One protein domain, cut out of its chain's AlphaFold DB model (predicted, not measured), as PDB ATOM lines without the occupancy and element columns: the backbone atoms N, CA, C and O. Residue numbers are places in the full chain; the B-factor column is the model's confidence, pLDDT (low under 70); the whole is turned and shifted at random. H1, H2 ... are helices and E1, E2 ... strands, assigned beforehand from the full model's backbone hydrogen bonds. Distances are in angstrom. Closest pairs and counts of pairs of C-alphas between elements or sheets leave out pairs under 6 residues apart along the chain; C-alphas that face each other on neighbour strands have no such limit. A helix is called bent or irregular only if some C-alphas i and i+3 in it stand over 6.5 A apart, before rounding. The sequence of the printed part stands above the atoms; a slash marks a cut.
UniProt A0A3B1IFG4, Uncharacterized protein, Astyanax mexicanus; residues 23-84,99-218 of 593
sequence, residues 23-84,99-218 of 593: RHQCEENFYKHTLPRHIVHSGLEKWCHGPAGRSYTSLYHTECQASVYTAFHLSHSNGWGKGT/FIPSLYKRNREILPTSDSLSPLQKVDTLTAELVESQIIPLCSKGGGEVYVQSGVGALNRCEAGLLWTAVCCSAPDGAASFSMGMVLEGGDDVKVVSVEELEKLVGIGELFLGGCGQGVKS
ATOM      1  N   ARG A  23     239.084 207.425 192.746       46.78
ATOM      2  CA  ARG A  23     239.184 208.067 191.419       46.78
ATOM      3  C   ARG A  23     240.590 208.582 191.088       46.78
ATOM      4  O   ARG A  23     241.001 208.477 189.933       46.78
ATOM      5  N   HIS A  24     241.312 209.092 192.088       55.78
ATOM      6  CA  HIS A  24     242.692 209.573 191.935       55.78
ATOM      7  C   HIS A  24     243.701 208.422 191.835       55.78
ATOM      8  O   HIS A  24     244.664 208.505 191.077       55.78
ATOM      9  N   GLN A  25     243.433 207.305 192.513       63.94
ATOM     10  CA  GLN A  25     244.340 206.157 192.563       63.94
ATOM     11  C   GLN A  25     244.477 205.443 191.206       63.94
ATOM     12  O   GLN A  25     245.504 204.842 190.905       63.94
ATOM     13  N   CYS A  26     243.464 205.535 190.339       77.81
ATOM     14  CA  CYS A  26     243.531 204.932 189.005       77.81
ATOM     15  C   CYS A  26     244.428 205.696 188.034       77.81
ATOM     16  O   CYS A  26     244.888 205.123 187.046       77.81
ATOM     17  N   GLU A  27     244.571 207.006 188.234       84.44
ATOM     18  CA  GLU A  27     245.299 207.869 187.305       84.44
ATOM     19  C   GLU A  27     246.803 207.640 187.440       84.44
ATOM     20  O   GLU A  27     247.500 207.606 186.435       84.44
ATOM     21  N   GLU A  28     247.290 207.337 188.645       86.56
ATOM     22  CA  GLU A  28     248.679 206.928 188.925       86.56
ATOM     23  C   GLU A  28     249.150 205.703 188.132       86.56
ATOM     24  O   GLU A  28     250.343 205.540 187.896       86.56
ATOM     25  N   ASN A  29     248.222 204.875 187.652       88.88
ATOM     26  CA  ASN A  29     248.546 203.716 186.824       88.88
ATOM     27  C   ASN A  29     248.882 204.089 185.371       88.88
ATOM     28  O   ASN A  29     249.412 203.259 184.631       88.88
ATOM     29  N   PHE A  30     248.565 205.315 184.945       89.62
ATOM     30  CA  PHE A  30     248.874 205.819 183.614       89.62
ATOM     31  C   PHE A  30     250.107 206.715 183.641       89.62
ATOM     32  O   PHE A  30     250.349 207.470 184.581       89.62
ATOM     33  N   TYR A  31     250.864 206.682 182.548       89.50
ATOM     34  CA  TYR A  31     252.019 207.554 182.385       89.50
ATOM     35  C   TYR A  31     251.604 209.027 182.471       89.50
ATOM     36  O   TYR A  31     250.685 209.460 181.769       89.50
ATOM     37  N   LYS A  32     252.273 209.793 183.345       88.31
ATOM     38  CA  LYS A  32     251.941 211.201 183.643       88.31
ATOM     39  C   LYS A  32     250.462 211.406 184.000       88.31
ATOM     40  O   LYS A  32     249.880 212.433 183.657       88.31
ATOM     41  N   HIS A  33     249.840 210.415 184.633       87.31
ATOM     42  CA  HIS A  33     248.445 210.470 185.062       87.31
ATOM     43  C   HIS A  33     247.436 210.713 183.933       87.31
ATOM     44  O   HIS A  33     246.338 211.209 184.175       87.31
ATOM     45  N   THR A  34     247.796 210.391 182.684       84.25
ATOM     46  CA  THR A  34     246.963 210.730 181.528       84.25
ATOM     47  C   THR A  34     246.549 209.505 180.725       84.25
ATOM     48  O   THR A  34     247.381 208.690 180.331       84.25
ATOM     49  N   LEU A  35     245.250 209.399 180.437       84.50
ATOM     50  CA  LEU A  35     244.719 208.361 179.558       84.50
ATOM     51  C   LEU A  35     245.133 208.603 178.092       84.50
ATOM     52  O   LEU A  35     245.151 209.753 177.643       84.50
ATOM     53  N   PRO A  36     245.355 207.533 177.308       82.69
ATOM     54  CA  PRO A  36     245.544 207.642 175.863       82.69
ATOM     55  C   PRO A  36     244.366 208.353 175.166       82.69
ATOM     56  O   PRO A  36     243.198 208.089 175.467       82.69
ATOM     57  N   ARG A  37     244.646 209.239 174.195       76.75
ATOM     58  CA  ARG A  37     243.648 210.170 173.603       76.75
ATOM     59  C   ARG A  37     242.396 209.495 173.034       76.75
ATOM     60  O   ARG A  37     241.290 210.024 173.152       76.75
ATOM     61  N   HIS A  38     242.570 208.338 172.404       72.19
ATOM     62  CA  HIS A  38     241.489 207.624 171.718       72.19
ATOM     63  C   HIS A  38     240.603 206.830 172.685       72.19
ATOM     64  O   HIS A  38     239.461 206.513 172.363       72.19
ATOM     65  N   ILE A  39     241.090 206.571 173.901       74.75
ATOM     66  CA  ILE A  39     240.352 205.837 174.928       74.75
ATOM     67  C   ILE A  39     239.283 206.717 175.576       74.75
ATOM     68  O   ILE A  39     238.189 206.238 175.862       74.75
ATOM     69  N   VAL A  40     239.548 208.013 175.746       67.62
ATOM     70  CA  VAL A  40     238.639 208.959 176.422       67.62
ATOM     71  C   VAL A  40     237.240 209.002 175.783       67.62
ATOM     72  O   VAL A  40     236.257 209.271 176.467       67.62
ATOM     73  N   HIS A  41     237.131 208.674 174.493       65.25
ATOM     74  CA  HIS A  41     235.888 208.736 173.714       65.25
ATOM     75  C   HIS A  41     235.324 207.358 173.334       65.25
ATOM     76  O   HIS A  41     234.372 207.276 172.563       65.25
ATOM     77  N   SER A  42     235.914 206.275 173.842       68.88
ATOM     78  CA  SER A  42     235.613 204.904 173.405       68.88
ATOM     79  C   SER A  42     234.366 204.285 174.051       68.88
ATOM     80  O   SER A  42     233.962 203.194 173.667       68.88
ATOM     81  N   GLY A  43     233.748 204.959 175.029       75.06
ATOM     82  CA  GLY A  43     232.598 204.422 175.767       75.06
ATOM     83  C   GLY A  43     232.939 203.250 176.699       75.06
ATOM     84  O   GLY A  43     232.031 202.628 177.242       75.06
ATOM     85  N   LEU A  44     234.230 202.952 176.887       83.75
ATOM     86  CA  LEU A  44     234.704 201.922 177.805       83.75
ATOM     87  C   LEU A  44     234.523 202.352 179.261       83.75
ATOM     88  O   LEU A  44     234.769 203.504 179.629       83.75
ATOM     89  N   GLU A  45     234.148 201.396 180.103       85.31
ATOM     90  CA  GLU A  45     233.984 201.629 181.530       85.31
ATOM     91  C   GLU A  45     235.333 201.478 182.242       85.31
ATOM     92  O   GLU A  45     236.021 200.468 182.091       85.31
ATOM     93  N   LYS A  46     235.742 202.501 182.999       86.69
ATOM     94  CA  LYS A  46     237.019 202.507 183.722       86.69
ATOM     95  C   LYS A  46     236.846 201.894 185.102       86.69
ATOM     96  O   LYS A  46     236.130 202.455 185.925       86.69
ATOM     97  N   TRP A  47     237.531 200.785 185.357       85.81
ATOM     98  CA  TRP A  47     237.512 200.083 186.637       85.81
ATOM     99  C   TRP A  47     238.889 200.150 187.280       85.81
ATOM    100  O   TRP A  47     239.912 199.967 186.616       85.81
ATOM    101  N   CYS A  48     238.906 200.428 188.575       86.25
ATOM    102  CA  CYS A  48     240.127 200.627 189.331       86.25
ATOM    103  C   CYS A  48     240.227 199.549 190.387       86.25
ATOM    104  O   CYS A  48     239.290 199.314 191.142       86.25
ATOM    105  N   HIS A  49     241.375 198.899 190.417       84.38
ATOM    106  CA  HIS A  49     241.636 197.775 191.290       84.38
ATOM    107  C   HIS A  49     242.781 198.156 192.206       84.38
ATOM    108  O   HIS A  49     243.766 198.718 191.737       84.38
ATOM    109  N   GLY A  50     242.651 197.857 193.496       75.12
ATOM    110  CA  GLY A  50     243.666 198.146 194.511       75.12
ATOM    111  C   GLY A  50     243.965 196.990 195.470       75.12
ATOM    112  O   GLY A  50     244.095 197.253 196.667       75.12
ATOM    113  N   PRO A  51     244.027 195.712 195.040       65.62
ATOM    114  CA  PRO A  51     244.268 194.624 195.978       65.62
ATOM    115  C   PRO A  51     245.661 194.745 196.621       65.62
ATOM    116  O   PRO A  51     246.677 194.852 195.932       65.62
ATOM    117  N   ALA A  52     245.707 194.704 197.957       61.84
ATOM    118  CA  ALA A  52     246.936 194.598 198.752       61.84
ATOM    119  C   ALA A  52     248.018 195.657 198.432       61.84
ATOM    120  O   ALA A  52     249.206 195.340 198.326       61.84
ATOM    121  N   GLY A  53     247.610 196.920 198.254       64.25
ATOM    122  CA  GLY A  53     248.532 198.037 198.004       64.25
ATOM    123  C   GLY A  53     249.118 198.068 196.590       64.25
ATOM    124  O   GLY A  53     250.106 198.759 196.346       64.25
ATOM    125  N   ARG A  54     248.531 197.314 195.656       75.94
ATOM    126  CA  ARG A  54     248.891 197.331 194.237       75.94
ATOM    127  C   ARG A  54     247.702 197.826 193.441       75.94
ATOM    128  O   ARG A  54     246.652 197.187 193.447       75.94
ATOM    129  N   SER A  55     247.873 198.954 192.767       84.62
ATOM    130  CA  SER A  55     246.832 199.527 191.931       84.62
ATOM    131  C   SER A  55     247.022 199.144 190.467       84.62
ATOM    132  O   SER A  55     248.132 199.159 189.940       84.62
ATOM    133  N   TYR A  56     245.928 198.809 189.793       88.50
ATOM    134  CA  TYR A  56     245.874 198.781 188.335       88.50
ATOM    135  C   TYR A  56     244.516 199.259 187.853       88.50
ATOM    136  O   TYR A  56     243.511 199.201 188.562       88.50
ATOM    137  N   THR A  57     244.487 199.732 186.619       90.31
ATOM    138  CA  THR A  57     243.270 200.185 185.963       90.31
ATOM    139  C   THR A  57     242.956 199.230 184.829       90.31
ATOM    140  O   THR A  57     243.813 198.960 183.993       90.31
ATOM    141  N   SER A  58     241.724 198.742 184.765       89.00
ATOM    142  CA  SER A  58     241.220 197.981 183.626       89.00
ATOM    143  C   SER A  58     240.112 198.761 182.933       89.00
ATOM    144  O   SER A  58     239.307 199.410 183.599       89.00
ATOM    145  N   LEU A  59     240.028 198.666 181.613       87.69
ATOM    146  CA  LEU A  59     238.891 199.183 180.863       87.69
ATOM    147  C   LEU A  59     238.042 198.019 180.383       87.69
ATOM    148  O   LEU A  59     238.554 197.064 179.785       87.69
ATOM    149  N   TYR A  60     236.756 198.106 180.686       84.44
ATOM    150  CA  TYR A  60     235.767 197.089 180.398       84.44
ATOM    151  C   TYR A  60     234.919 197.499 179.199       84.44
ATOM    152  O   TYR A  60     234.404 198.618 179.132       84.44
ATOM    153  N   HIS A  61     234.779 196.583 178.247       84.56
ATOM    154  CA  HIS A  61     233.900 196.754 177.103       84.56
ATOM    155  C   HIS A  61     232.569 196.069 177.397       84.56
ATOM    156  O   HIS A  61     232.495 194.843 177.499       84.56
ATOM    157  N   THR A  62     231.501 196.858 177.501       80.62
ATOM    158  CA  THR A  62     230.166 196.383 177.895       80.62
ATOM    159  C   THR A  62     229.595 195.357 176.917       80.62
ATOM    160  O   THR A  62     229.056 194.343 177.352       80.62
ATOM    161  N   GLU A  63     229.770 195.565 175.608       80.19
ATOM    162  CA  GLU A  63     229.292 194.617 174.585       80.19
ATOM    163  C   GLU A  63     230.040 193.276 174.609       80.19
ATOM    164  O   GLU A  63     229.425 192.225 174.448       80.19
ATOM    165  N   CYS A  64     231.355 193.298 174.852       74.19
ATOM    166  CA  CYS A  64     232.181 192.090 174.916       74.19
ATOM    167  C   CYS A  64     232.075 191.368 176.262       74.19
ATOM    168  O   CYS A  64     232.584 190.259 176.399       74.19
ATOM    169  N   GLN A  65     231.495 192.033 177.264       80.31
ATOM    170  CA  GLN A  65     231.521 191.631 178.665       80.31
ATOM    171  C   GLN A  65     232.922 191.233 179.163       80.31
ATOM    172  O   GLN A  65     233.098 190.264 179.901       80.31
ATOM    173  N   ALA A  66     233.943 191.967 178.721       78.38
ATOM    174  CA  ALA A  66     235.332 191.632 178.994       78.38
ATOM    175  C   ALA A  66     236.191 192.886 179.152       78.38
ATOM    176  O   ALA A  66     235.921 193.931 178.551       78.38
ATOM    177  N   SER A  67     237.265 192.767 179.936       82.00
ATOM    178  CA  SER A  67     238.313 193.781 179.929       82.00
ATOM    179  C   SER A  67     239.122 193.681 178.640       82.00
ATOM    180  O   SER A  67     239.584 192.603 178.269       82.00
ATOM    181  N   VAL A  68     239.275 194.813 177.959       85.38
ATOM    182  CA  VAL A  68     239.994 194.918 176.677       85.38
ATOM    183  C   VAL A  68     241.303 195.687 176.804       85.38
ATOM    184  O   VAL A  68     242.081 195.727 175.856       85.38
ATOM    185  N   TYR A  69     241.546 196.302 177.962       88.00
ATOM    186  CA  TYR A  69     242.737 197.095 178.232       88.00
ATOM    187  C   TYR A  69     243.062 197.095 179.719       88.00
ATOM    188  O   TYR A  69     242.163 197.201 180.555       88.00
ATOM    189  N   THR A  70     244.348 197.075 180.046       90.06
ATOM    190  CA  THR A  70     244.852 197.236 181.410       90.06
ATOM    191  C   THR A  70     246.063 198.150 181.445       90.06
ATOM    192  O   THR A  70     246.928 198.048 180.582       90.06
ATOM    193  N   ALA A  71     246.161 198.990 182.470       92.00
ATOM    194  CA  ALA A  71     247.324 199.820 182.752       92.00
ATOM    195  C   ALA A  71     247.730 199.696 184.217       92.00
ATOM    196  O   ALA A  71     246.872 199.663 185.103       92.00
ATOM    197  N   PHE A  72     249.031 199.651 184.472       91.38
ATOM    198  CA  PHE A  72     249.575 199.645 185.821       91.38
ATOM    199  C   PHE A  72     250.979 200.236 185.871       91.38
ATOM    200  O   PHE A  72     251.709 200.293 184.876       91.38
ATOM    201  N   HIS A  73     251.336 200.668 187.072       91.50
ATOM    202  CA  HIS A  73     252.585 201.339 187.380       91.50
ATOM    203  C   HIS A  73     253.412 200.477 188.341       91.50
ATOM    204  O   HIS A  73     252.894 199.887 189.293       91.50
ATOM    205  N   LEU A  74     254.712 200.376 188.083       90.69
ATOM    206  CA  LEU A  74     255.684 199.654 188.891       90.69
ATOM    207  C   LEU A  74     256.798 200.615 189.292       90.69
ATOM    208  O   LEU A  74     257.447 201.233 188.446       90.69
ATOM    209  N   SER A  75     257.056 200.675 190.586       89.25
ATOM    210  CA  SER A  75     258.055 201.553 191.171       89.25
ATOM    211  C   SER A  75     258.776 200.841 192.307       89.25
ATOM    212  O   SER A  75     258.370 199.781 192.796       89.25
ATOM    213  N   HIS A  76     259.840 201.470 192.796       85.50
ATOM    214  CA  HIS A  76     260.482 201.016 194.021       85.50
ATOM    215  C   HIS A  76     259.525 201.073 195.229       85.50
ATOM    216  O   HIS A  76     259.599 200.216 196.107       85.50
ATOM    217  N   SER A  77     258.601 202.044 195.271       80.88
ATOM    218  CA  SER A  77     257.666 202.216 196.393       80.88
ATOM    219  C   SER A  77     256.607 201.114 196.474       80.88
ATOM    220  O   SER A  77     256.205 200.759 197.578       80.88
ATOM    221  N   ASN A  78     256.207 200.515 195.346       78.38
ATOM    222  CA  ASN A  78     255.252 199.399 195.323       78.38
ATOM    223  C   ASN A  78     255.912 198.010 195.206       78.38
ATOM    224  O   ASN A  78     255.246 197.002 194.941       78.38
ATOM    225  N   GLY A  79     257.231 197.945 195.411       80.50
ATOM    226  CA  GLY A  79     257.996 196.701 195.358       80.50
ATOM    227  C   GLY A  79     257.998 196.054 193.974       80.50
ATOM    228  O   GLY A  79     258.028 194.826 193.885       80.50
ATOM    229  N   TRP A  80     257.924 196.850 192.902       83.94
ATOM    230  CA  TRP A  80     257.927 196.375 191.515       83.94
ATOM    231  C   TRP A  80     256.832 195.349 191.208       83.94
ATOM    232  O   TRP A  80     257.044 194.399 190.459       83.94
ATOM    233  N   GLY A  81     255.667 195.498 191.842       72.94
ATOM    234  CA  GLY A  81     254.555 194.556 191.705       72.94
ATOM    235  C   GLY A  81     254.675 193.275 192.527       72.94
ATOM    236  O   GLY A  81     253.704 192.531 192.626       72.94
ATOM    237  N   LYS A  82     255.796 193.049 193.224       70.38
ATOM    238  CA  LYS A  82     255.954 191.923 194.162       70.38
ATOM    239  C   LYS A  82     255.288 192.169 195.511       70.38
ATOM    240  O   LYS A  82     255.154 191.222 196.289       70.38
ATOM    241  N   GLY A  83     254.795 193.389 195.757       62.03
ATOM    242  CA  GLY A  83     254.138 193.836 196.990       62.03
ATOM    243  C   GLY A  83     255.058 193.809 198.208       62.03
ATOM    244  O   GLY A  83     256.016 193.041 198.268       62.03
ATOM    245  N   THR A  84     254.747 194.624 199.205       50.88
ATOM    246  CA  THR A  84     255.392 194.560 200.519       50.88
ATOM    247  C   THR A  84     254.871 193.305 201.248       50.88
ATOM    248  O   THR A  84     253.698 192.951 201.148       50.88
ATOM    249  N   PHE A  99     240.122 190.225 186.240       70.69
ATOM    250  CA  PHE A  99     241.423 189.971 185.630       70.69
ATOM    251  C   PHE A  99     242.535 190.634 186.452       70.69
ATOM    252  O   PHE A  99     242.617 191.856 186.491       70.69
ATOM    253  N   ILE A 100     243.414 189.834 187.061       72.56
ATOM    254  CA  ILE A 100     244.597 190.322 187.786       72.56
ATOM    255  C   ILE A 100     245.841 190.190 186.889       72.56
ATOM    256  O   ILE A 100     246.130 189.062 186.463       72.56
ATOM    257  N   PRO A 101     246.607 191.280 186.660       80.75
ATOM    258  CA  PRO A 101     247.868 191.236 185.924       80.75
ATOM    259  C   PRO A 101     248.861 190.228 186.508       80.75
ATOM    260  O   PRO A 101     249.051 190.137 187.724       80.75
ATOM    261  N   SER A 102     249.544 189.488 185.644       81.94
ATOM    262  CA  SER A 102     250.434 188.386 186.026       81.94
ATOM    263  C   SER A 102     251.688 188.869 186.745       81.94
ATOM    264  O   SER A 102     252.235 188.133 187.563       81.94
ATOM    265  N   LEU A 103     252.077 190.132 186.548       77.44
ATOM    266  CA  LEU A 103     253.114 190.809 187.344       77.44
ATOM    267  C   LEU A 103     252.753 190.948 188.821       77.44
ATOM    268  O   LEU A 103     253.629 191.090 189.668       77.44
ATOM    269  N   TYR A 104     251.462 190.901 189.145       74.06
ATOM    270  CA  TYR A 104     250.976 190.940 190.516       74.06
ATOM    271  C   TYR A 104     250.666 189.542 191.070       74.06
ATOM    272  O   TYR A 104     250.341 189.403 192.251       74.06
ATOM    273  N   LYS A 105     250.829 188.472 190.289       75.38
ATOM    274  CA  LYS A 105     250.657 187.105 190.794       75.38
ATOM    275  C   LYS A 105     251.955 186.628 191.444       75.38
ATOM    276  O   LYS A 105     252.955 186.410 190.770       75.38
ATOM    277  N   ARG A 106     251.939 186.464 192.774       58.09
ATOM    278  CA  ARG A 106     253.111 186.025 193.559       58.09
ATOM    279  C   ARG A 106     253.432 184.531 193.360       58.09
ATOM    280  O   ARG A 106     254.604 184.179 193.386       58.09
ATOM    281  N   ASN A 107     252.425 183.689 193.091       53.78
ATOM    282  CA  ASN A 107     252.588 182.254 192.815       53.78
ATOM    283  C   ASN A 107     252.306 181.938 191.340       53.78
ATOM    284  O   ASN A 107     251.152 181.885 190.919       53.78
ATOM    285  N   ARG A 108     253.368 181.694 190.563       54.50
ATOM    286  CA  ARG A 108     253.289 181.181 189.179       54.50
ATOM    287  C   ARG A 108     253.247 179.649 189.099       54.50
ATOM    288  O   ARG A 108     253.208 179.101 188.006       54.50
ATOM    289  N   GLU A 109     253.272 178.959 190.240       41.97
ATOM    290  CA  GLU A 109     253.431 177.496 190.312       41.97
ATOM    291  C   GLU A 109     252.223 176.709 189.783       41.97
ATOM    292  O   GLU A 109     252.346 175.527 189.474       41.97
ATOM    293  N   ILE A 110     251.080 177.369 189.599       45.16
ATOM    294  CA  ILE A 110     249.931 176.817 188.882       45.16
ATOM    295  C   ILE A 110     249.784 177.630 187.601       45.16
ATOM    296  O   ILE A 110     248.950 178.531 187.512       45.16
ATOM    297  N   LEU A 111     250.650 177.368 186.622       45.31
ATOM    298  CA  LEU A 111     250.455 177.893 185.277       45.31
ATOM    299  C   LEU A 111     249.177 177.230 184.737       45.31
ATOM    300  O   LEU A 111     249.158 176.002 184.609       45.31
ATOM    301  N   PRO A 112     248.091 177.976 184.465       46.03
ATOM    302  CA  PRO A 112     246.925 177.384 183.837       46.03
ATOM    303  C   PRO A 112     247.386 176.784 182.513       46.03
ATOM    304  O   PRO A 112     248.152 177.416 181.781       46.03
ATOM    305  N   THR A 113     246.971 175.554 182.227       44.44
ATOM    306  CA  THR A 113     247.252 174.906 180.946       44.44
ATOM    307  C   THR A 113     246.925 175.899 179.824       44.44
ATOM    308  O   THR A 113     245.837 176.472 179.824       44.44
ATOM    309  N   SER A 114     247.874 176.136 178.910       47.91
ATOM    310  CA  SER A 114     247.835 177.147 177.827       47.91
ATOM    311  C   SER A 114     246.477 177.279 177.104       47.91
ATOM    312  O   SER A 114     246.093 178.369 176.659       47.91
ATOM    313  N   ASP A 115     245.719 176.185 177.044       47.16
ATOM    314  CA  ASP A 115     244.427 176.078 176.371       47.16
ATOM    315  C   ASP A 115     243.250 176.753 177.105       47.16
ATOM    316  O   ASP A 115     242.213 176.976 176.487       47.16
ATOM    317  N   SER A 116     243.378 177.117 178.392       50.66
ATOM    318  CA  SER A 116     242.294 177.745 179.175       50.66
ATOM    319  C   SER A 116     242.463 179.250 179.417       50.66
ATOM    320  O   SER A 116     241.618 179.861 180.069       50.66
ATOM    321  N   LEU A 117     243.561 179.854 178.953       61.84
ATOM    322  CA  LEU A 117     243.842 181.272 179.180       61.84
ATOM    323  C   LEU A 117     243.103 182.153 178.171       61.84
ATOM    324  O   LEU A 117     243.183 181.939 176.959       61.84
ATOM    325  N   SER A 118     242.446 183.200 178.673       69.00
ATOM    326  CA  SER A 118     241.916 184.257 177.809       69.00
ATOM    327  C   SER A 118     243.054 184.934 177.024       69.00
ATOM    328  O   SER A 118     244.190 184.999 177.508       69.00
ATOM    329  N   PRO A 119     242.782 185.483 175.829       72.81
ATOM    330  CA  PRO A 119     243.792 186.151 175.007       72.81
ATOM    331  C   PRO A 119     244.590 187.227 175.763       72.81
ATOM    332  O   PRO A 119     245.815 187.272 175.673       72.81
ATOM    333  N   LEU A 120     243.917 188.028 176.599       74.56
ATOM    334  CA  LEU A 120     244.570 189.048 177.421       74.56
ATOM    335  C   LEU A 120     245.496 188.439 178.497       74.56
ATOM    336  O   LEU A 120     246.551 188.994 178.778       74.56
ATOM    337  N   GLN A 121     245.161 187.270 179.056       77.25
ATOM    338  CA  GLN A 121     246.025 186.565 180.018       77.25
ATOM    339  C   GLN A 121     247.283 185.979 179.368       77.25
ATOM    340  O   GLN A 121     248.333 185.928 180.013       77.25
ATOM    341  N   LYS A 122     247.199 185.552 178.102       75.88
ATOM    342  CA  LYS A 122     248.364 185.047 177.361       75.88
ATOM    343  C   LYS A 122     249.409 186.147 177.170       75.88
ATOM    344  O   LYS A 122     250.566 185.961 177.544       75.88
ATOM    345  N   VAL A 123     248.990 187.312 176.668       79.44
ATOM    346  CA  VAL A 123     249.902 188.455 176.485       79.44
ATOM    347  C   VAL A 123     250.415 188.999 177.820       79.44
ATOM    348  O   VAL A 123     251.587 189.348 177.934       79.44
ATOM    349  N   ASP A 124     249.582 189.002 178.858       83.25
ATOM    350  CA  ASP A 124     249.954 189.456 180.199       83.25
ATOM    351  C   ASP A 124     250.996 188.548 180.874       83.25
ATOM    352  O   ASP A 124     251.921 189.049 181.512       83.25
ATOM    353  N   THR A 125     250.928 187.230 180.672       82.94
ATOM    354  CA  THR A 125     251.939 186.292 181.197       82.94
ATOM    355  C   THR A 125     253.312 186.547 180.570       82.94
ATOM    356  O   THR A 125     254.307 186.676 181.282       82.94
ATOM    357  N   LEU A 126     253.363 186.694 179.242       82.62
ATOM    358  CA  LEU A 126     254.601 186.993 178.512       82.62
ATOM    359  C   LEU A 126     255.150 188.380 178.860       82.62
ATOM    360  O   LEU A 126     256.352 188.560 179.050       82.62
ATOM    361  N   THR A 127     254.252 189.357 178.995       85.62
ATOM    362  CA  THR A 127     254.590 190.704 179.459       85.62
ATOM    363  C   THR A 127     255.232 190.653 180.834       85.62
ATOM    364  O   THR A 127     256.242 191.314 181.065       85.62
ATOM    365  N   ALA A 128     254.670 189.862 181.748       87.25
ATOM    366  CA  ALA A 128     255.176 189.763 183.103       87.25
ATOM    367  C   ALA A 128     256.604 189.232 183.157       87.25
ATOM    368  O   ALA A 128     257.450 189.780 183.863       87.25
ATOM    369  N   GLU A 129     256.884 188.203 182.366       85.19
ATOM    370  CA  GLU A 129     258.218 187.635 182.267       85.19
ATOM    371  C   GLU A 129     259.227 188.627 181.685       85.19
ATOM    372  O   GLU A 129     260.289 188.827 182.281       85.19
ATOM    373  N   LEU A 130     258.890 189.317 180.590       85.94
ATOM    374  CA  LEU A 130     259.770 190.329 179.998       85.94
ATOM    375  C   LEU A 130     260.034 191.492 180.967       85.94
ATOM    376  O   LEU A 130     261.177 191.927 181.147       85.94
ATOM    377  N   VAL A 131     258.977 192.007 181.595       89.06
ATOM    378  CA  VAL A 131     259.071 193.174 182.474       89.06
ATOM    379  C   VAL A 131     259.917 192.863 183.706       89.06
ATOM    380  O   VAL A 131     260.797 193.654 184.046       89.06
ATOM    381  N   GLU A 132     259.727 191.708 184.343       88.12
ATOM    382  CA  GLU A 132     260.520 191.310 185.512       88.12
ATOM    383  C   GLU A 132     261.966 190.963 185.186       88.12
ATOM    384  O   GLU A 132     262.867 191.371 185.920       88.12
ATOM    385  N   SER A 133     262.195 190.185 184.126       85.25
ATOM    386  CA  SER A 133     263.531 189.670 183.822       85.25
ATOM    387  C   SER A 133     264.446 190.733 183.221       85.25
ATOM    388  O   SER A 133     265.658 190.678 183.432       85.25
ATOM    389  N   GLN A 134     263.890 191.721 182.510       86.00
ATOM    390  CA  GLN A 134     264.693 192.666 181.733       86.00
ATOM    391  C   GLN A 134     264.367 194.130 181.993       86.00
ATOM    392  O   GLN A 134     265.277 194.923 182.244       86.00
ATOM    393  N   ILE A 135     263.089 194.512 181.958       89.12
ATOM    394  CA  ILE A 135     262.724 195.934 182.017       89.12
ATOM    395  C   ILE A 135     262.984 196.513 183.405       89.12
ATOM    396  O   ILE A 135     263.637 197.548 183.510       89.12
ATOM    397  N   ILE A 136     262.529 195.848 184.470       90.25
ATOM    398  CA  ILE A 136     262.733 196.302 185.850       90.25
ATOM    399  C   ILE A 136     264.235 196.420 186.172       90.25
ATOM    400  O   ILE A 136     264.648 197.489 186.631       90.25
ATOM    401  N   PRO A 137     265.097 195.419 185.898       89.50
ATOM    402  CA  PRO A 137     266.540 195.549 186.117       89.50
ATOM    403  C   PRO A 137     267.200 196.690 185.336       89.50
ATOM    404  O   PRO A 137     268.146 197.302 185.829       89.50
ATOM    405  N   LEU A 138     266.732 196.987 184.121       87.44
ATOM    406  CA  LEU A 138     267.261 198.097 183.324       87.44
ATOM    407  C   LEU A 138     266.768 199.454 183.831       87.44
ATOM    408  O   LEU A 138     267.558 200.391 183.919       87.44
ATOM    409  N   CYS A 139     265.487 199.554 184.180       89.19
ATOM    410  CA  CYS A 139     264.870 200.803 184.603       89.19
ATOM    411  C   CYS A 139     265.299 201.212 186.018       89.19
ATOM    412  O   CYS A 139     265.649 202.368 186.262       89.19
ATOM    413  N   SER A 140     265.381 200.241 186.932       88.94
ATOM    414  CA  SER A 140     265.814 200.462 188.317       88.94
ATOM    415  C   SER A 140     267.254 200.975 188.427       88.94
ATOM    416  O   SER A 140     267.531 201.793 189.300       88.94
ATOM    417  N   LYS A 141     268.161 200.586 187.515       86.19
ATOM    418  CA  LYS A 141     269.533 201.137 187.455       86.19
ATOM    419  C   LYS A 141     269.554 202.652 187.258       86.19
ATOM    420  O   LYS A 141     270.457 203.310 187.760       86.19
ATOM    421  N   GLY A 142     268.581 203.185 186.521       80.81
ATOM    422  CA  GLY A 142     268.417 204.619 186.291       80.81
ATOM    423  C   GLY A 142     267.510 205.310 187.310       80.81
ATOM    424  O   GLY A 142     267.173 206.469 187.098       80.81
ATOM    425  N   GLY A 143     267.059 204.606 188.359       86.12
ATOM    426  CA  GLY A 143     266.067 205.121 189.307       86.12
ATOM    427  C   GLY A 143     264.720 205.461 188.662       86.12
ATOM    428  O   GLY A 143     263.992 206.291 189.193       86.12
ATOM    429  N   GLY A 144     264.420 204.880 187.496       90.00
ATOM    430  CA  GLY A 144     263.191 205.149 186.762       90.00
ATOM    431  C   GLY A 144     262.012 204.317 187.244       90.00
ATOM    432  O   GLY A 144     262.181 203.341 187.967       90.00
ATOM    433  N   GLU A 145     260.824 204.689 186.797       92.81
ATOM    434  CA  GLU A 145     259.569 203.973 187.037       92.81
ATOM    435  C   GLU A 145     259.106 203.257 185.768       92.81
ATOM    436  O   GLU A 145     259.381 203.715 184.657       92.81
ATOM    437  N   VAL A 146     258.400 202.135 185.912       93.62
ATOM    438  CA  VAL A 146     257.916 201.343 184.777       93.62
ATOM    439  C   VAL A 146     256.400 201.445 184.672       93.62
ATOM    440  O   VAL A 146     255.674 201.105 185.600       93.62
ATOM    441  N   TYR A 147     255.921 201.862 183.508       93.81
ATOM    442  CA  TYR A 147     254.507 201.930 183.163       93.81
ATOM    443  C   TYR A 147     254.216 200.882 182.099       93.81
ATOM    444  O   TYR A 147     254.910 200.823 181.080       93.81
ATOM    445  N   VAL A 148     253.191 200.067 182.324       93.75
ATOM    446  CA  VAL A 148     252.796 198.994 181.407       93.75
ATOM    447  C   VAL A 148     251.340 199.182 181.019       93.75
ATOM    448  O   VAL A 148     250.486 199.409 181.876       93.75
ATOM    449  N   GLN A 149     251.063 199.093 179.722       92.75
ATOM    450  CA  GLN A 149     249.724 199.160 179.148       92.75
ATOM    451  C   GLN A 149     249.543 197.972 178.211       92.75
ATOM    452  O   GLN A 149     250.357 197.783 177.317       92.75
ATOM    453  N   SER A 150     248.491 197.186 178.388       91.19
ATOM    454  CA  SER A 150     248.185 196.029 177.540       91.19
ATOM    455  C   SER A 150     246.768 196.137 177.011       91.19
ATOM    456  O   SER A 150     245.902 196.686 177.692       91.19
ATOM    457  N   GLY A 151     246.511 195.587 175.829       88.75
ATOM    458  CA  GLY A 151     245.174 195.593 175.259       88.75
ATOM    459  C   GLY A 151     244.930 194.552 174.177       88.75
ATOM    460  O   GLY A 151     245.837 193.856 173.710       88.75
ATOM    461  N   VAL A 152     243.658 194.451 173.800       85.81
ATOM    462  CA  VAL A 152     243.152 193.578 172.737       85.81
ATOM    463  C   VAL A 152     242.644 194.436 171.581       85.81
ATOM    464  O   VAL A 152     241.833 195.346 171.760       85.81
ATOM    465  N   GLY A 153     243.124 194.138 170.378       82.56
ATOM    466  CA  GLY A 153     242.751 194.805 169.139       82.56
ATOM    467  C   GLY A 153     242.952 196.319 169.200       82.56
ATOM    468  O   GLY A 153     243.866 196.828 169.845       82.56
ATOM    469  N   ALA A 154     242.046 197.040 168.548       78.50
ATOM    470  CA  ALA A 154     241.967 198.498 168.582       78.50
ATOM    471  C   ALA A 154     241.044 199.014 169.707       78.50
ATOM    472  O   ALA A 154     240.461 200.091 169.587       78.50
ATOM    473  N   LEU A 155     240.850 198.223 170.775       73.38
ATOM    474  CA  LEU A 155     239.962 198.483 171.928       73.38
ATOM    475  C   LEU A 155     238.459 198.572 171.635       73.38
ATOM    476  O   LEU A 155     237.658 198.513 172.560       73.38
ATOM    477  N   ASN A 156     238.069 198.689 170.369       67.00
ATOM    478  CA  ASN A 156     236.688 198.747 169.888       67.00
ATOM    479  C   ASN A 156     236.193 197.415 169.302       67.00
ATOM    480  O   ASN A 156     235.129 197.362 168.688       67.00
ATOM    481  N   ARG A 157     236.996 196.352 169.404       65.62
ATOM    482  CA  ARG A 157     236.662 195.021 168.894       65.62
ATOM    483  C   ARG A 157     236.888 193.990 169.985       65.62
ATOM    484  O   ARG A 157     237.949 193.962 170.597       65.62
ATOM    485  N   CYS A 158     235.904 193.115 170.159       67.06
ATOM    486  CA  CYS A 158     235.995 191.960 171.052       67.06
ATOM    487  C   CYS A 158     236.886 190.838 170.489       67.06
ATOM    488  O   CYS A 158     237.181 189.872 171.188       67.06
ATOM    489  N   GLU A 159     237.266 190.917 169.211       62.97
ATOM    490  CA  GLU A 159     238.029 189.868 168.540       62.97
ATOM    491  C   GLU A 159     239.519 189.942 168.880       62.97
ATOM    492  O   GLU A 159     240.187 190.954 168.669       62.97
ATOM    493  N   ALA A 160     240.057 188.809 169.332       63.31
ATOM    494  CA  ALA A 160     241.445 188.611 169.741       63.31
ATOM    495  C   ALA A 160     242.457 188.541 168.580       63.31
ATOM    496  O   ALA A 160     243.500 187.906 168.711       63.31
ATOM    497  N   GLY A 161     242.152 189.154 167.433       70.31
ATOM    498  CA  GLY A 161     243.006 189.071 166.243       70.31
ATOM    499  C   GLY A 161     244.395 189.683 166.444       70.31
ATOM    500  O   GLY A 161     245.343 189.270 165.787       70.31
ATOM    501  N   LEU A 162     244.516 190.631 167.375       85.12
ATOM    502  CA  LEU A 162     245.754 191.330 167.688       85.12
ATOM    503  C   LEU A 162     245.822 191.564 169.198       85.12
ATOM    504  O   LEU A 162     244.931 192.193 169.760       85.12
ATOM    505  N   LEU A 163     246.860 191.076 169.861       88.81
ATOM    506  CA  LEU A 163     247.136 191.369 171.268       88.81
ATOM    507  C   LEU A 163     248.373 192.243 171.346       88.81
ATOM    508  O   LEU A 163     249.289 192.085 170.542       88.81
ATOM    509  N   TRP A 164     248.423 193.157 172.304       91.12
ATOM    510  CA  TRP A 164     249.562 194.052 172.395       91.12
ATOM    511  C   TRP A 164     249.849 194.535 173.806       91.12
ATOM    512  O   TRP A 164     248.969 194.583 174.666       91.12
ATOM    513  N   THR A 165     251.097 194.956 173.993       92.88
ATOM    514  CA  THR A 165     251.585 195.584 175.215       92.88
ATOM    515  C   THR A 165     252.561 196.699 174.880       92.88
ATOM    516  O   THR A 165     253.429 196.542 174.030       92.88
ATOM    517  N   ALA A 166     252.450 197.824 175.570       93.38
ATOM    518  CA  ALA A 166     253.394 198.923 175.557       93.38
ATOM    519  C   ALA A 166     254.031 199.060 176.940       93.38
ATOM    520  O   ALA A 166     253.343 199.056 177.963       93.38
ATOM    521  N   VAL A 167     255.351 199.218 176.969       93.69
ATOM    522  CA  VAL A 167     256.124 199.398 178.198       93.69
ATOM    523  C   VAL A 167     256.941 200.675 178.093       93.69
ATOM    524  O   VAL A 167     257.598 200.925 177.083       93.69
ATOM    525  N   CYS A 168     256.916 201.473 179.152       93.88
ATOM    526  CA  CYS A 168     257.677 202.702 179.294       93.88
ATOM    527  C   CYS A 168     258.512 202.633 180.570       93.88
ATOM    528  O   CYS A 168     257.966 202.455 181.654       93.88
ATOM    529  N   CYS A 169     259.823 202.810 180.442       93.69
ATOM    530  CA  CYS A 169     260.689 203.164 181.555       93.69
ATOM    531  C   CYS A 169     260.869 204.684 181.568       93.69
ATOM    532  O   CYS A 169     261.438 205.250 180.632       93.69
ATOM    533  N   SER A 170     260.397 205.331 182.628       92.81
ATOM    534  CA  SER A 170     260.494 206.770 182.849       92.81
ATOM    535  C   SER A 170     261.588 207.061 183.866       92.81
ATOM    536  O   SER A 170     261.356 207.014 185.072       92.81
ATOM    537  N   ALA A 171     262.792 207.352 183.383       89.44
ATOM    538  CA  ALA A 171     263.890 207.800 184.228       89.44
ATOM    539  C   ALA A 171     263.704 209.280 184.615       89.44
ATOM    540  O   ALA A 171     263.308 210.074 183.755       89.44
ATOM    541  N   PRO A 172     264.044 209.682 185.854       84.06
ATOM    542  CA  PRO A 172     263.859 211.053 186.338       84.06
ATOM    543  C   PRO A 172     264.596 212.092 185.478       84.06
ATOM    544  O   PRO A 172     264.048 213.148 185.179       84.06
ATOM    545  N   ASP A 173     265.792 211.751 184.993       79.44
ATOM    546  CA  ASP A 173     266.612 212.640 184.157       79.44
ATOM    547  C   ASP A 173     266.242 212.586 182.664       79.44
ATOM    548  O   ASP A 173     266.888 213.219 181.829       79.44
ATOM    549  N   GLY A 174     265.252 211.772 182.281       77.06
ATOM    550  CA  GLY A 174     264.826 211.571 180.895       77.06
ATOM    551  C   GLY A 174     265.816 210.780 180.025       77.06
ATOM    552  O   GLY A 174     265.382 209.972 179.209       77.06
ATOM    553  N   ALA A 175     267.127 210.932 180.234       75.81
ATOM    554  CA  ALA A 175     268.191 210.366 179.401       75.81
ATOM    555  C   ALA A 175     268.225 208.828 179.372       75.81
ATOM    556  O   ALA A 175     268.558 208.238 178.348       75.81
ATOM    557  N   ALA A 176     267.861 208.179 180.480       80.81
ATOM    558  CA  ALA A 176     267.769 206.721 180.574       80.81
ATOM    559  C   ALA A 176     266.351 206.183 180.298       80.81
ATOM    560  O   ALA A 176     266.120 204.981 180.429       80.81
ATOM    561  N   SER A 177     265.405 207.053 179.921       88.38
ATOM    562  CA  SER A 177     264.043 206.634 179.594       88.38
ATOM    563  C   SER A 177     264.016 205.921 178.250       88.38
ATOM    564  O   SER A 177     264.643 206.365 177.290       88.38
ATOM    565  N   PHE A 178     263.240 204.849 178.155       90.06
ATOM    566  CA  PHE A 178     263.019 204.113 176.912       90.06
ATOM    567  C   PHE A 178     261.588 203.585 176.878       90.06
ATOM    568  O   PHE A 178     260.963 203.394 177.922       90.06
ATOM    569  N   SER A 179     261.073 203.320 175.685       91.62
ATOM    570  CA  SER A 179     259.789 202.649 175.526       91.62
ATOM    571  C   SER A 179     259.835 201.626 174.402       91.62
ATOM    572  O   SER A 179     260.635 201.734 173.473       91.62
ATOM    573  N   MET A 180     258.994 200.604 174.513       91.44
ATOM    574  CA  MET A 180     258.865 199.546 173.518       91.44
ATOM    575  C   MET A 180     257.429 199.036 173.456       91.44
ATOM    576  O   MET A 180     256.676 199.150 174.425       91.44
ATOM    577  N   GLY A 181     257.069 198.469 172.313       90.81
ATOM    578  CA  GLY A 181     255.814 197.771 172.096       90.81
ATOM    579  C   GLY A 181     256.047 196.297 171.782       90.81
ATOM    580  O   GLY A 181     257.062 195.921 171.203       90.81
ATOM    581  N   MET A 182     255.083 195.464 172.137       89.69
ATOM    582  CA  MET A 182     254.996 194.057 171.778       89.69
ATOM    583  C   MET A 182     253.641 193.803 171.144       89.69
ATOM    584  O   MET A 182     252.633 194.355 171.585       89.69
ATOM    585  N   VAL A 183     253.622 192.944 170.136       89.88
ATOM    586  CA  VAL A 183     252.418 192.519 169.432       89.88
ATOM    587  C   VAL A 183     252.425 190.999 169.333       89.88
ATOM    588  O   VAL A 183     253.426 190.420 168.923       89.88
ATOM    589  N   LEU A 184     251.314 190.366 169.699       87.25
ATOM    590  CA  LEU A 184     251.015 188.961 169.435       87.25
ATOM    591  C   LEU A 184     249.942 188.901 168.347       87.25
ATOM    592  O   LEU A 184     248.812 189.351 168.556       87.25
ATOM    593  N   GLU A 185     250.287 188.317 167.205       82.62
ATOM    594  CA  GLU A 185     249.376 188.111 166.079       82.62
ATOM    595  C   GLU A 185     249.306 186.609 165.766       82.62
ATOM    596  O   GLU A 185     250.328 185.947 165.610       82.62
ATOM    597  N   GLY A 186     248.102 186.032 165.718       66.56
ATOM    598  CA  GLY A 186     247.929 184.633 165.298       66.56
ATOM    599  C   GLY A 186     248.378 183.545 166.288       66.56
ATOM    600  O   GLY A 186     248.470 182.388 165.891       66.56
ATOM    601  N   GLY A 187     248.599 183.874 167.565       63.44
ATOM    602  CA  GLY A 187     248.672 182.900 168.664       63.44
ATOM    603  C   GLY A 187     250.040 182.732 169.317       63.44
ATOM    604  O   GLY A 187     250.077 182.691 170.541       63.44
ATOM    605  N   ASP A 188     251.136 182.719 168.549       65.25
ATOM    606  CA  ASP A 188     252.455 182.335 169.092       65.25
ATOM    607  C   ASP A 188     253.641 183.205 168.637       65.25
ATOM    608  O   ASP A 188     254.708 183.122 169.246       65.25
ATOM    609  N   ASP A 189     253.494 184.046 167.604       75.88
ATOM    610  CA  ASP A 189     254.591 184.923 167.176       75.88
ATOM    611  C   ASP A 189     254.512 186.271 167.897       75.88
ATOM    612  O   ASP A 189     253.522 187.005 167.802       75.88
ATOM    613  N   VAL A 190     255.566 186.581 168.647       82.62
ATOM    614  CA  VAL A 190     255.680 187.824 169.406       82.62
ATOM    615  C   VAL A 190     256.620 188.754 168.668       82.62
ATOM    616  O   VAL A 190     257.826 188.526 168.577       82.62
ATOM    617  N   LYS A 191     256.068 189.859 168.186       87.75
ATOM    618  CA  LYS A 191     256.820 190.887 167.486       87.75
ATOM    619  C   LYS A 191     257.073 192.069 168.412       87.75
ATOM    620  O   LYS A 191     256.137 192.729 168.859       87.75
ATOM    621  N   VAL A 192     258.343 192.386 168.644       86.00
ATOM    622  CA  VAL A 192     258.737 193.625 169.328       86.00
ATOM    623  C   VAL A 192     258.873 194.755 168.317       86.00
ATOM    624  O   VAL A 192     259.519 194.621 167.276       86.00
ATOM    625  N   VAL A 193     258.228 195.873 168.623       89.06
ATOM    626  CA  VAL A 193     258.083 197.052 167.768       89.06
ATOM    627  C   VAL A 193     258.355 198.321 168.574       89.06
ATOM    628  O   VAL A 193     258.391 198.302 169.806       89.06
ATOM    629  N   SER A 194     258.550 199.453 167.897       89.81
ATOM    630  CA  SER A 194     258.528 200.743 168.596       89.81
ATOM    631  C   SER A 194     257.105 201.061 169.063       89.81
ATOM    632  O   SER A 194     256.136 200.577 168.477       89.81
ATOM    633  N   VAL A 195     256.955 201.908 170.087       91.31
ATOM    634  CA  VAL A 195     255.617 202.360 170.511       91.31
ATOM    635  C   VAL A 195     254.896 203.073 169.367       91.31
ATOM    636  O   VAL A 195     253.717 202.842 169.167       91.31
ATOM    637  N   GLU A 196     255.597 203.857 168.547       89.81
ATOM    638  CA  GLU A 196     254.986 204.521 167.388       89.81
ATOM    639  C   GLU A 196     254.477 203.521 166.330       89.81
ATOM    640  O   GLU A 196     253.414 203.717 165.740       89.81
ATOM    641  N   GLU A 197     255.222 202.440 166.068       90.50
ATOM    642  CA  GLU A 197     254.759 201.367 165.179       90.50
ATOM    643  C   GLU A 197     253.571 200.628 165.803       90.50
ATOM    644  O   GLU A 197     252.593 200.363 165.106       90.50
ATOM    645  N   LEU A 198     253.612 200.370 167.114       90.94
ATOM    646  CA  LEU A 198     252.503 199.766 167.843       90.94
ATOM    647  C   LEU A 198     251.231 200.614 167.736       90.94
ATOM    648  O   LEU A 198     250.204 200.094 167.318       90.94
ATOM    649  N   GLU A 199     251.308 201.911 168.041       90.62
ATOM    650  CA  GLU A 199     250.197 202.867 167.962       90.62
ATOM    651  C   GLU A 199     249.541 202.873 166.572       90.62
ATOM    652  O   GLU A 199     248.314 202.889 166.457       90.62
ATOM    653  N   LYS A 200     250.350 202.787 165.505       90.25
ATOM    654  CA  LYS A 200     249.863 202.680 164.118       90.25
ATOM    655  C   LYS A 200     249.165 201.349 163.840       90.25
ATOM    656  O   LYS A 200     248.157 201.349 163.138       90.25
ATOM    657  N   LEU A 201     249.684 200.238 164.367       89.06
ATOM    658  CA  LEU A 201     249.097 198.905 164.183       89.06
ATOM    659  C   LEU A 201     247.751 198.770 164.898       89.06
ATOM    660  O   LEU A 201     246.805 198.229 164.332       89.06
ATOM    661  N   VAL A 202     247.655 199.282 166.126       87.50
ATOM    662  CA  VAL A 202     246.446 199.166 166.957       87.50
ATOM    663  C   VAL A 202     245.459 200.312 166.733       87.50
ATOM    664  O   VAL A 202     244.321 200.236 167.179       87.50
ATOM    665  N   GLY A 203     245.863 201.384 166.047       86.75
ATOM    666  CA  GLY A 203     245.020 202.559 165.811       86.75
ATOM    667  C   GLY A 203     244.752 203.394 167.068       86.75
ATOM    668  O   GLY A 203     243.766 204.127 167.120       86.75
ATOM    669  N   ILE A 204     245.614 203.290 168.083       85.25
ATOM    670  CA  ILE A 204     245.534 204.051 169.335       85.25
ATOM    671  C   ILE A 204     246.714 205.005 169.339       85.25
ATOM    672  O   ILE A 204     247.850 204.575 169.462       85.25
ATOM    673  N   GLY A 205     246.453 206.299 169.195       85.31
ATOM    674  CA  GLY A 205     247.504 207.311 169.284       85.31
ATOM    675  C   GLY A 205     247.835 207.695 170.724       85.31
ATOM    676  O   GLY A 205     246.923 207.821 171.550       85.31
ATOM    677  N   GLU A 206     249.118 207.973 170.959       86.31
ATOM    678  CA  GLU A 206     249.671 208.514 172.205       86.31
ATOM    679  C   GLU A 206     249.391 207.636 173.435       86.31
ATOM    680  O   GLU A 206     248.832 208.098 174.433       86.31
ATOM    681  N   LEU A 207     249.810 206.368 173.375       88.81
ATOM    682  CA  LEU A 207     249.795 205.445 174.518       88.81
ATOM    683  C   LEU A 207     250.572 206.038 175.704       88.81
ATOM    684  O   LEU A 207     250.125 205.979 176.848       88.81
ATOM    685  N   PHE A 208     251.700 206.698 175.431       90.81
ATOM    686  CA  PHE A 208     252.440 207.486 176.417       90.81
ATOM    687  C   PHE A 208     252.390 208.967 176.040       90.81
ATOM    688  O   PHE A 208     253.216 209.448 175.259       90.81
ATOM    689  N   LEU A 209     251.416 209.701 176.587       84.81
ATOM    690  CA  LEU A 209     251.210 211.110 176.252       84.81
ATOM    691  C   LEU A 209     252.477 211.950 176.504       84.81
ATOM    692  O   LEU A 209     253.079 211.931 177.580       84.81
ATOM    693  N   GLY A 210     252.882 212.715 175.488       79.50
ATOM    694  CA  GLY A 210     254.111 213.512 175.521       79.50
ATOM    695  C   GLY A 210     255.396 212.701 175.317       79.50
ATOM    696  O   GLY A 210     256.475 213.248 175.519       79.50
ATOM    697  N   GLY A 211     255.275 211.432 174.922       82.19
ATOM    698  CA  GLY A 211     256.384 210.533 174.630       82.19
ATOM    699  C   GLY A 211     257.046 209.975 175.888       82.19
ATOM    700  O   GLY A 211     257.242 210.675 176.881       82.19
ATOM    701  N   CYS A 212     257.435 208.703 175.817       86.25
ATOM    702  CA  CYS A 212     258.307 208.076 176.797       86.25
ATOM    703  C   CYS A 212     259.563 207.566 176.100       86.25
ATOM    704  O   CYS A 212     259.483 206.747 175.186       86.25
ATOM    705  N   GLY A 213     260.726 208.058 176.525       70.94
ATOM    706  CA  GLY A 213     261.997 207.505 176.075       70.94
ATOM    707  C   GLY A 213     262.277 207.653 174.583       70.94
ATOM    708  O   GLY A 213     262.699 206.699 173.942       70.94
ATOM    709  N   GLN A 214     262.104 208.863 174.040       63.56
ATOM    710  CA  GLN A 214     262.561 209.236 172.688       63.56
ATOM    711  C   GLN A 214     264.092 209.140 172.495       63.56
ATOM    712  O   GLN A 214     264.597 209.434 171.413       63.56
ATOM    713  N   GLY A 215     264.838 208.720 173.524       51.91
ATOM    714  CA  GLY A 215     266.241 208.345 173.421       51.91
ATOM    715  C   GLY A 215     266.386 207.053 172.622       51.91
ATOM    716  O   GLY A 215     265.903 205.997 173.023       51.91
ATOM    717  N   VAL A 216     267.052 207.150 171.475       43.94
ATOM    718  CA  VAL A 216     267.299 206.047 170.544       43.94
ATOM    719  C   VAL A 216     268.209 205.002 171.201       43.94
ATOM    720  O   VAL A 216     269.421 205.025 171.013       43.94
ATOM    721  N   LYS A 217     267.642 204.050 171.946       54.53
ATOM    722  CA  LYS A 217     268.212 202.699 171.935       54.53
ATOM    723  C   LYS A 217     267.919 202.135 170.558       54.53
ATOM    724  O   LYS A 217     266.782 202.225 170.088       54.53
ATOM    725  N   SER A 218     268.948 201.667 169.858       52.25
ATOM    726  CA  SER A 218     268.758 201.222 168.480       52.25
ATOM    727  C   SER A 218     267.747 200.073 168.453       52.25
ATOM    728  O   SER A 218     267.585 199.326 169.422       52.25
TER     729      SER A 218
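What this domain is: This is residues 23 to 84 and 99 to 218 of the 593 residues of an uncharacterized protein of Astyanax mexicanus (UniProt A0A3B1IFG4). One twisted sheet of seven strands is the core, with the long helix H1 running along the strands over one face and the short helix H2 over the opposite face, near the E7 edge; these make three layers, though no named helix covers E1 and E2. The printed part has 182 residues, 81 of them, under half, in named elements, in the order E1 E2 E3 H1 E4 E5 E6 E7 H2. The sheet's strands stand in that same chain order, all antiparallel, and the class is mixed, helices and strands. The whole is compact and rounded, with a radius of gyration of the C-alphas of 15.2 A and spans of 42 by 36 by 36 A.

Where its parts are: Pass residues 23 to 44, which hold no named element, and find C-alpha 45 at (233.984, 201.629, 181.530), where E1, residues 45 to 49, begins. E2 is residues 56 to 61, and E3, residues 66 to 74, runs 24.0 A and bends by 52 degrees at residue 69. Beyond the cut, find C-alpha 119 at (243.792, 186.151, 175.007); from there H1, residues 119 to 141, runs 32.3 A, with a kink of 46 degrees near residue 131, and is only just irregular, C-alphas 133 and 136 being 7.0 A apart. E4 is residues 145 to 152, 24.1 A; E5 residues 162 to 170, 26.2 A; E6 residues 178 to 185, 23.7 A; E7 residues 189 to 193. H2, residues 195 to 202, ends at C-alpha 202, (246.446, 199.166, 166.957).

How they stand to each other: Start at edge strand E1: it forms a hairpin with E2, N 47 to O 58 being 2.9 A. E1, E2 and E3 form a meander, each strand the antiparallel neighbour of the one before; N 59 to O 69 is 2.8 A. E3 and E4 are antiparallel at 171 degrees, N 72 to O 148 being 3.0 A. E4 to E7 form a second meander, with N 147 to O 168 at 2.8 A, N 165 to O 182 at 2.9 A and N 183 to O 191 at 2.8 A. H1 is over E4, E5 and E6 at a height over the sheet of 8.5 A; its closest C-alphas to E5 are those of Cys 139 and Cys 169, 5.7 A. H2, at a height of 8.1 A, is over E6 and only just not over E5, on which 2 of its C-alphas fall; the closest C-alphas of E6 and H2 are Gly 181 and Val 195, 4.9 A. In H2 every O i to N i+4 pair is within hydrogen-bond range, in H1 16 of 19.

The domain as a whole: The C-alphas farthest apart, of Asp 115 and Asp 173, are 43.5 A apart. Residues 85 to 98 are not printed, and C-alphas 84 and 99 are 20.9 A apart across the cut. Of the links that are printed whole, none is long. Mean pLDDT of the printed part is 79.3; 37 residues are under 70, among them 106 to 118 and 214 to 218.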